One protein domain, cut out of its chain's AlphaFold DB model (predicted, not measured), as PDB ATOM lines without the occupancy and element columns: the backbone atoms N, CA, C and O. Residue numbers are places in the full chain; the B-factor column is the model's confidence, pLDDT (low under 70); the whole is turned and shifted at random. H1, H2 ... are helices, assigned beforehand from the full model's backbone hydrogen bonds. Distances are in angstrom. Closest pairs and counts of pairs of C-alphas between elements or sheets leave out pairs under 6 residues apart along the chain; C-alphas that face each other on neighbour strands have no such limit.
ATOM      1  N   ASN A  32      29.938 -46.094 -40.434       61.97
ATOM      2  CA  ASN A  32      30.932 -45.400 -41.233       61.97
ATOM      3  C   ASN A  32      30.645 -43.891 -41.196       61.97
ATOM      4  O   ASN A  32      30.018 -43.327 -42.088       61.97
ATOM      5  N   VAL A  33      31.095 -43.226 -40.124       61.94
ATOM      6  CA  VAL A  33      30.865 -41.786 -39.852       61.94
ATOM      7  C   VAL A  33      31.361 -40.876 -40.993       61.94
ATOM      8  O   VAL A  33      31.016 -39.698 -41.058       61.94
ATOM      9  N   TYR A  34      32.168 -41.415 -41.907       64.00
ATOM     10  CA  TYR A  34      32.775 -40.695 -43.018       64.00
ATOM     11  C   TYR A  34      31.937 -40.671 -44.299       64.00
ATOM     12  O   TYR A  34      32.167 -39.786 -45.119       64.00
ATOM     13  N   GLN A  35      30.981 -41.592 -44.491       69.69
ATOM     14  CA  GLN A  35      30.267 -41.708 -45.774       69.69
ATOM     15  C   GLN A  35      29.442 -40.459 -46.104       69.69
ATOM     16  O   GLN A  35      29.480 -39.993 -47.235       69.69
ATOM     17  N   CYS A  36      28.793 -39.861 -45.101       80.00
ATOM     18  CA  CYS A  36      27.988 -38.644 -45.264       80.00
ATOM     19  C   CYS A  36      28.555 -37.440 -44.509       80.00
ATOM     20  O   CYS A  36      27.821 -36.531 -44.108       80.00
ATOM     21  N   ALA A  37      29.872 -37.431 -44.287       83.69
ATOM     22  CA  ALA A  37      30.533 -36.297 -43.665       83.69
ATOM     23  C   ALA A  37      30.352 -35.045 -44.533       83.69
ATOM     24  O   ALA A  37      30.690 -35.014 -45.715       83.69
ATOM     25  N   THR A  38      29.826 -33.985 -43.922       84.25
ATOM     26  CA  THR A  38      29.616 -32.712 -44.606       84.25
ATOM     27  C   THR A  38      30.962 -32.108 -45.039       84.25
ATOM     28  O   THR A  38      31.879 -32.035 -44.214       84.25
ATOM     29  N   PRO A  39      31.101 -31.615 -46.285       83.62
ATOM     30  CA  PRO A  39      32.329 -30.977 -46.746       83.62
ATOM     31  C   PRO A  39      32.729 -29.787 -45.869       83.62
ATOM     32  O   PRO A  39      31.881 -28.990 -45.455       83.62
ATOM     33  N   THR A  40      34.033 -29.600 -45.658       80.44
ATOM     34  CA  THR A  40      34.585 -28.529 -44.805       80.44
ATOM     35  C   THR A  40      34.079 -27.135 -45.189       80.44
ATOM     36  O   THR A  40      33.740 -26.344 -44.306       80.44
ATOM     37  N   GLY A  41      33.925 -26.856 -46.489       84.75
ATOM     38  CA  GLY A  41      33.393 -25.583 -46.994       84.75
ATOM     39  C   GLY A  41      31.921 -25.310 -46.646       84.75
ATOM     40  O   GLY A  41      31.503 -24.156 -46.612       84.75
ATOM     41  N   MET A  42      31.121 -26.337 -46.336       85.38
ATOM     42  CA  MET A  42      29.739 -26.148 -45.871       85.38
ATOM     43  C   MET A  42      29.658 -25.868 -44.366       85.38
ATOM     44  O   MET A  42      28.703 -25.239 -43.915       85.38
ATOM     45  N   THR A  43      30.662 -26.295 -43.596       86.75
ATOM     46  CA  THR A  43      30.726 -26.106 -42.136       86.75
ATOM     47  C   THR A  43      31.532 -24.884 -41.704       86.75
ATOM     48  O   THR A  43      31.637 -24.607 -40.510       86.75
ATOM     49  N   GLU A  44      32.117 -24.148 -42.653       88.75
ATOM     50  CA  GLU A  44      32.914 -22.964 -42.347       88.75
ATOM     51  C   GLU A  44      32.085 -21.945 -41.554       88.75
ATOM     52  O   GLU A  44      30.921 -21.673 -41.870       88.75
ATOM     53  N   ARG A  45      32.670 -21.384 -40.494       85.75
ATOM     54  CA  ARG A  45      31.966 -20.451 -39.619       85.75
ATOM     55  C   ARG A  45      32.009 -19.050 -40.214       85.75
ATOM     56  O   ARG A  45      33.059 -18.421 -40.271       85.75
ATOM     57  N   GLU A  46      30.845 -18.526 -40.578       90.88
ATOM     58  CA  GLU A  46      30.706 -17.108 -40.902       90.88
ATOM     59  C   GLU A  46      30.893 -16.269 -39.632       90.88
ATOM     60  O   GLU A  46      30.299 -16.557 -38.585       90.88
ATOM     61  N   ARG A  47      31.723 -15.226 -39.718       93.94
ATOM     62  CA  ARG A  47      31.953 -14.314 -38.596       93.94
ATOM     63  C   ARG A  47      30.634 -13.646 -38.204       93.94
ATOM     64  O   ARG A  47      29.965 -13.048 -39.039       93.94
ATOM     65  N   GLN A  48      30.282 -13.743 -36.926       95.31
ATOM     66  CA  GLN A  48      29.119 -13.061 -36.369       95.31
ATOM     67  C   GLN A  48      29.364 -11.541 -36.318       95.31
ATOM     68  O   GLN A  48      30.493 -11.134 -36.014       95.31
ATOM     69  N   PRO A  49      28.339 -10.705 -36.566       96.81
ATOM     70  CA  PRO A  49      28.406  -9.275 -36.289       96.81
ATOM     71  C   PRO A  49      28.814  -9.016 -34.837       96.81
ATOM     72  O   PRO A  49      28.342  -9.690 -33.920       96.81
ATOM     73  N   LEU A  50      29.705  -8.050 -34.626       96.62
ATOM     74  CA  LEU A  50      30.125  -7.659 -33.284       96.62
ATOM     75  C   LEU A  50      29.126  -6.648 -32.712       96.62
ATOM     76  O   LEU A  50      28.687  -5.765 -33.450       96.62
ATOM     77  N   PRO A  51      28.769  -6.755 -31.422       95.94
ATOM     78  CA  PRO A  51      27.923  -5.757 -30.786       95.94
ATOM     79  C   PRO A  51      28.631  -4.392 -30.761       95.94
ATOM     80  O   PRO A  51      29.865  -4.350 -30.691       95.94
ATOM     81  N   PRO A  52      27.879  -3.276 -30.798       96.62
ATOM     82  CA  PRO A  52      28.457  -1.954 -30.600       96.62
ATOM     83  C   PRO A  52      29.075  -1.854 -29.195       96.62
ATOM     84  O   PRO A  52      28.558  -2.426 -28.236       96.62
ATOM     85  N   MET A  53      30.200  -1.146 -29.081       96.06
ATOM     86  CA  MET A  53      30.999  -1.043 -27.852       96.06
ATOM     87  C   MET A  53      31.240   0.425 -27.488       96.06
ATOM     88  O   MET A  53      31.412   1.255 -28.377       96.06
ATOM     89  N   GLY A  54      31.329   0.725 -26.189       95.75
ATOM     90  CA  GLY A  54      31.541   2.087 -25.685       95.75
ATOM     91  C   GLY A  54      30.252   2.908 -25.668       95.75
ATOM     92  O   GLY A  54      29.183   2.368 -25.388       95.75
ATOM     93  N   ASP A  55      30.358   4.200 -25.966       96.94
ATOM     94  CA  ASP A  55      29.197   5.077 -26.104       96.94
ATOM     95  C   ASP A  55      28.536   4.825 -27.464       96.94
ATOM     96  O   ASP A  55      29.030   5.269 -28.501       96.94
ATOM     97  N   TYR A  56      27.429   4.083 -27.464       96.88
ATOM     98  CA  TYR A  56      26.653   3.774 -28.665       96.88
ATOM     99  C   TYR A  56      25.269   4.423 -28.624       96.88
ATOM    100  O   TYR A  56      24.654   4.601 -27.570       96.88
ATOM    101  N   SER A  57      24.756   4.759 -29.803       98.00
ATOM    102  CA  SER A  57      23.423   5.326 -29.984       98.00
ATOM    103  C   SER A  57      22.370   4.243 -30.239       98.00
ATOM    104  O   SER A  57      22.671   3.080 -30.513       98.00
ATOM    105  N   GLN A  58      21.094   4.638 -30.224       98.00
ATOM    106  CA  GLN A  58      20.005   3.751 -30.641       98.00
ATOM    107  C   GLN A  58      20.130   3.329 -32.118       98.00
ATOM    108  O   GLN A  58      19.753   2.211 -32.470       98.00
ATOM    109  N   ALA A  59      20.672   4.199 -32.976       98.00
ATOM    110  CA  ALA A  59      20.875   3.891 -34.388       98.00
ATOM    111  C   ALA A  59      21.907   2.767 -34.572       98.00
ATOM    112  O   ALA A  59      21.678   1.855 -35.366       98.00
ATOM    113  N   ASP A  60      22.979   2.771 -33.777       98.12
ATOM    114  CA  ASP A  60      24.010   1.725 -33.813       98.12
ATOM    115  C   ASP A  60      23.436   0.359 -33.418       98.12
ATOM    116  O   ASP A  60      23.723  -0.659 -34.048       98.12
ATOM    117  N   VAL A  61      22.551   0.341 -32.416       98.06
ATOM    118  CA  VAL A  61      21.829  -0.874 -32.013       98.06
ATOM    119  C   VAL A  61      20.906  -1.366 -33.129       98.06
ATOM    120  O   VAL A  61      20.863  -2.565 -33.399       98.06
ATOM    121  N   ALA A  62      20.182  -0.467 -33.800       98.25
ATOM    122  CA  ALA A  62      19.278  -0.838 -34.890       98.25
ATOM    123  C   ALA A  62      20.031  -1.457 -36.083       98.25
ATOM    124  O   ALA A  62      19.585  -2.465 -36.644       98.25
ATOM    125  N   LEU A  63      21.194  -0.897 -36.431       98.00
ATOM    126  CA  LEU A  63      22.075  -1.448 -37.462       98.00
ATOM    127  C   LEU A  63      22.610  -2.823 -37.052       98.00
ATOM    128  O   LEU A  63      22.451  -3.785 -37.802       98.00
ATOM    129  N   PHE A  64      23.128  -2.954 -35.827       98.19
ATOM    130  CA  PHE A  64      23.610  -4.235 -35.310       98.19
ATOM    131  C   PHE A  64      22.531  -5.326 -35.336       98.19
ATOM    132  O   PHE A  64      22.791  -6.445 -35.777       98.19
ATOM    133  N   ILE A  65      21.307  -5.017 -34.896       98.31
ATOM    134  CA  ILE A  65      20.196  -5.978 -34.907       98.31
ATOM    135  C   ILE A  65      19.844  -6.387 -36.340       98.31
ATOM    136  O   ILE A  65      19.559  -7.561 -36.580       98.31
ATOM    137  N   THR A  66      19.874  -5.453 -37.289       98.25
ATOM    138  CA  THR A  66      19.617  -5.746 -38.705       98.25
ATOM    139  C   THR A  66      20.667  -6.707 -39.262       98.25
ATOM    140  O   THR A  66      20.314  -7.745 -39.829       98.25
ATOM    141  N   ASP A  67      21.946  -6.420 -39.022       98.19
ATOM    142  CA  ASP A  67      23.056  -7.272 -39.455       98.19
ATOM    143  C   ASP A  67      22.989  -8.656 -38.805       98.19
ATOM    144  O   ASP A  67      23.198  -9.679 -39.466       98.19
ATOM    145  N   LEU A  68      22.635  -8.709 -37.518       98.44
ATOM    146  CA  LEU A  68      22.469  -9.952 -36.776       98.44
ATOM    147  C   LEU A  68      21.336 -10.813 -37.348       98.44
ATOM    148  O   LEU A  68      21.515 -12.023 -37.500       98.44
ATOM    149  N   HIS A  69      20.198 -10.211 -37.708       98.44
ATOM    150  CA  HIS A  69      19.088 -10.930 -38.344       98.44
ATOM    151  C   HIS A  69      19.497 -11.519 -39.692       98.44
ATOM    152  O   HIS A  69      19.220 -12.688 -39.968       98.44
ATOM    153  N   GLN A  70      20.187 -10.737 -40.526       98.06
ATOM    154  CA  GLN A  70      20.651 -11.213 -41.825       98.06
ATOM    155  C   GLN A  70      21.687 -12.334 -41.686       98.06
ATOM    156  O   GLN A  70      21.605 -13.341 -42.393       98.06
ATOM    157  N   TRP A  71      22.633 -12.187 -40.754       97.94
ATOM    158  CA  TRP A  71      23.605 -13.229 -40.426       97.94
ATOM    159  C   TRP A  71      22.911 -14.516 -39.955       97.94
ATOM    160  O   TRP A  71      23.203 -15.597 -40.467       97.94
ATOM    161  N   GLY A  72      21.928 -14.404 -39.057       97.31
ATOM    162  CA  GLY A  72      21.151 -15.543 -38.571       97.31
ATOM    163  C   GLY A  72      20.371 -16.246 -39.686       97.31
ATOM    164  O   GLY A  72      20.417 -17.472 -39.793       97.31
ATOM    165  N   ALA A  73      19.713 -15.485 -40.565       97.44
ATOM    166  CA  ALA A  73      18.980 -16.030 -41.710       97.44
ATOM    167  C   ALA A  73      19.898 -16.821 -42.659       97.44
ATOM    168  O   ALA A  73      19.572 -17.945 -43.050       97.44
ATOM    169  N   ARG A  74      21.085 -16.284 -42.981       95.69
ATOM    170  CA  ARG A  74      22.094 -17.005 -43.776       95.69
ATOM    171  C   ARG A  74      22.601 -18.262 -43.068       95.69
ATOM    172  O   ARG A  74      22.805 -19.284 -43.726       95.69
ATOM    173  N   GLY A  75      22.766 -18.206 -41.746       94.88
ATOM    174  CA  GLY A  75      23.131 -19.357 -40.919       94.88
ATOM    175  C   GLY A  75      22.121 -20.500 -41.037       94.88
ATOM    176  O   GLY A  75      22.503 -21.628 -41.349       94.88
ATOM    177  N   TRP A  76      20.828 -20.203 -40.895       95.81
ATOM    178  CA  TRP A  76      19.763 -21.203 -41.042       95.81
ATOM    179  C   TRP A  76      19.697 -21.808 -42.446       95.81
ATOM    180  O   TRP A  76      19.563 -23.024 -42.582       95.81
ATOM    181  N   LEU A  77      19.880 -20.998 -43.494       94.81
ATOM    182  CA  LEU A  77      19.966 -21.500 -44.871       94.81
ATOM    183  C   LEU A  77      21.164 -22.438 -45.085       94.81
ATOM    184  O   LEU A  77      21.092 -23.373 -45.884       94.81
ATOM    185  N   ARG A  78      22.282 -22.207 -44.388       92.25
ATOM    186  CA  ARG A  78      23.448 -23.100 -44.433       92.25
ATOM    187  C   ARG A  78      23.137 -24.438 -43.763       92.25
ATOM    188  O   ARG A  78      23.396 -25.472 -44.366       92.25
ATOM    189  N   VAL A  79      22.512 -24.420 -42.583       93.00
ATOM    190  CA  VAL A  79      22.068 -25.639 -41.879       93.00
ATOM    191  C   VAL A  79      21.095 -26.454 -42.734       93.00
ATOM    192  O   VAL A  79      21.252 -27.668 -42.841       93.00
ATOM    193  N   ALA A  80      20.138 -25.799 -43.398       94.06
ATOM    194  CA  ALA A  80      19.203 -26.473 -44.299       94.06
ATOM    195  C   ALA A  80      19.922 -27.206 -45.446       94.06
ATOM    196  O   ALA A  80      19.605 -28.359 -45.727       94.06
ATOM    197  N   ARG A  81      20.943 -26.585 -46.053       92.44
ATOM    198  CA  ARG A  81      21.757 -27.220 -47.107       92.44
ATOM    199  C   ARG A  81      22.601 -28.389 -46.602       92.44
ATOM    200  O   ARG A  81      22.749 -29.375 -47.314       92.44
ATOM    201  N   ILE A  82      23.142 -28.295 -45.387       92.19
ATOM    202  CA  ILE A  82      23.869 -29.409 -44.757       92.19
ATOM    203  C   ILE A  82      22.934 -30.607 -44.576       92.19
ATOM    204  O   ILE A  82      23.309 -31.733 -44.894       92.19
ATOM    205  N   ARG A  83      21.702 -30.359 -44.115       91.25
ATOM    206  CA  ARG A  83      20.687 -31.406 -43.980       91.25
ATOM    207  C   ARG A  83      20.329 -32.025 -45.330       91.25
ATOM    208  O   ARG A  83      20.348 -33.240 -45.445       91.25
ATOM    209  N   GLU A  84      20.076 -31.205 -46.348       92.50
ATOM    210  CA  GLU A  84      19.797 -31.691 -47.706       92.50
ATOM    211  C   GLU A  84      20.935 -32.573 -48.246       92.50
ATOM    212  O   GLU A  84      20.686 -33.601 -48.870       92.50
ATOM    213  N   HIS A  85      22.190 -32.190 -47.997       90.69
ATOM    214  CA  HIS A  85      23.348 -32.994 -48.379       90.69
ATOM    215  C   HIS A  85      23.385 -34.345 -47.650       90.69
ATOM    216  O   HIS A  85      23.616 -35.369 -48.290       90.69
ATOM    217  N   ALA A  86      23.133 -34.351 -46.339       88.25
ATOM    218  CA  ALA A  86      23.082 -35.577 -45.550       88.25
ATOM    219  C   ALA A  86      21.957 -36.514 -46.025       88.25
ATOM    220  O   ALA A  86      22.207 -37.700 -46.218       88.25
ATOM    221  N   ASP A  87      20.762 -35.971 -46.282       89.50
ATOM    222  CA  ASP A  87      19.607 -36.740 -46.757       89.50
ATOM    223  C   ASP A  87      19.890 -37.374 -48.135       89.50
ATOM    224  O   ASP A  87      19.612 -38.554 -48.340       89.50
ATOM    225  N   LYS A  88      20.511 -36.629 -49.066       89.06
ATOM    226  CA  LYS A  88      20.915 -37.165 -50.382       89.06
ATOM    227  C   LYS A  88      21.974 -38.258 -50.272       89.06
ATOM    228  O   LYS A  88      21.880 -39.257 -50.967       89.06
ATOM    229  N   CYS A  89      22.973 -38.065 -49.413       87.69
ATOM    230  CA  CYS A  89      24.012 -39.069 -49.207       87.69
ATOM    231  C   CYS A  89      23.442 -40.372 -48.628       87.69
ATOM    232  O   CYS A  89      23.801 -41.448 -49.095       87.69
ATOM    233  N   ALA A  90      22.530 -40.271 -47.656       84.50
ATOM    234  CA  ALA A  90      21.869 -41.437 -47.077       84.50
ATOM    235  C   ALA A  90      21.058 -42.212 -48.127       84.50
ATOM    236  O   ALA A  90      21.184 -43.427 -48.203       84.50
ATOM    237  N   GLN A  91      20.304 -41.511 -48.982       84.75
ATOM    238  CA  GLN A  91      19.549 -42.140 -50.074       84.75
ATOM    239  C   GLN A  91      20.463 -42.868 -51.064       84.75
ATOM    240  O   GLN A  91      20.216 -44.022 -51.383       84.75
ATOM    241  N   SER A  92      21.558 -42.235 -51.503       76.25
ATOM    242  CA  SER A  92      22.500 -42.885 -52.424       76.25
ATOM    243  C   SER A  92      23.178 -44.117 -51.817       76.25
ATOM    244  O   SER A  92      23.455 -45.063 -52.540       76.25
ATOM    245  N   ALA A  93      23.428 -44.128 -50.505       73.94
ATOM    246  CA  ALA A  93      23.982 -45.299 -49.828       73.94
ATOM    247  C   ALA A  93      22.980 -46.467 -49.754       73.94
ATOM    248  O   ALA A  93      23.382 -47.618 -49.870       73.94
ATOM    249  N   GLU A  94      21.687 -46.180 -49.578       70.69
ATOM    250  CA  GLU A  94      20.626 -47.198 -49.587       70.69
ATOM    251  C   GLU A  94      20.395 -47.785 -50.988       70.69
ATOM    252  O   GLU A  94      20.093 -48.973 -51.109       70.69
ATOM    253  N   ASP A  95      20.546 -46.976 -52.038       68.50
ATOM    254  CA  ASP A  95      20.425 -47.425 -53.428       68.50
ATOM    255  C   ASP A  95      21.599 -48.343 -53.834       68.50
ATOM    256  O   ASP A  95      21.366 -49.383 -54.446       68.50
ATOM    257  N   ASP A  96      22.836 -48.014 -53.432       60.62
ATOM    258  CA  ASP A  96      24.037 -48.824 -53.710       60.62
ATOM    259  C   ASP A  96      24.028 -50.199 -52.998       60.62
ATOM    260  O   ASP A  96      24.659 -51.138 -53.479       60.62
ATOM    261  N   ASP A  97      23.327 -50.341 -51.865       59.09
ATOM    262  CA  ASP A  97      23.200 -51.611 -51.122       59.09
ATOM    263  C   ASP A  97      22.111 -52.554 -51.697       59.09
ATOM    264  O   ASP A  97      22.021 -53.716 -51.287       59.09
ATOM    265  N   ASN A  98      21.256 -52.069 -52.611       56.75
ATOM    266  CA  ASN A  98      20.142 -52.830 -53.204       56.75
ATOM    267  C   ASN A  98      20.413 -53.360 -54.631       56.75
ATOM    268  O   ASN A  98      19.553 -54.073 -55.162       56.75
TER     269      ASN A  98
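This is residues 32 to 98 of the 99 residues of an uncharacterized protein of Halomonas sp. JB380 (UniProt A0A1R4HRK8). Picture a rod: one long straight helix, H2, with an extended run of chain, residues 32 to 52, alongside it and holding one small helical turn, H1. Residues 53 to 59 make the bend at one end where the chain folds back. The printed part has 67 residues with two named helices, H1 then H2, and no named strand; it is all helix by class. It is extended, with a radius of gyration of the C-alphas of 18.6 A and spans of 64 by 16 by 13 A.

Find C-alpha 40 at (34.585, -28.529, -44.805); H1 runs from there to residue 43. Then find C-alpha 58 at (20.005, 3.751, -30.641), where H2 begins; it runs 57.6 A to C-alpha 96 at (24.037, -48.824, -53.710).

Look at Met 42 and Ile 82: H1 and H2 are close but not clearly touching, and these closest C-alphas are 6.8 A apart. In H2 every O i to N i+4 pair is within hydrogen-bond range; H1 is too short for such a pair.

The C-alphas of Asp 55 and Asn 98, the two farthest apart, are 64.6 A apart. The printed part has no cut. The link from H1 to H2 is long, 14 residues. Residues 53 to 59, of which 58 and 59 belong to H2, stand free. Confidence is under 70 at residues 32 to 35 and 95 to 98.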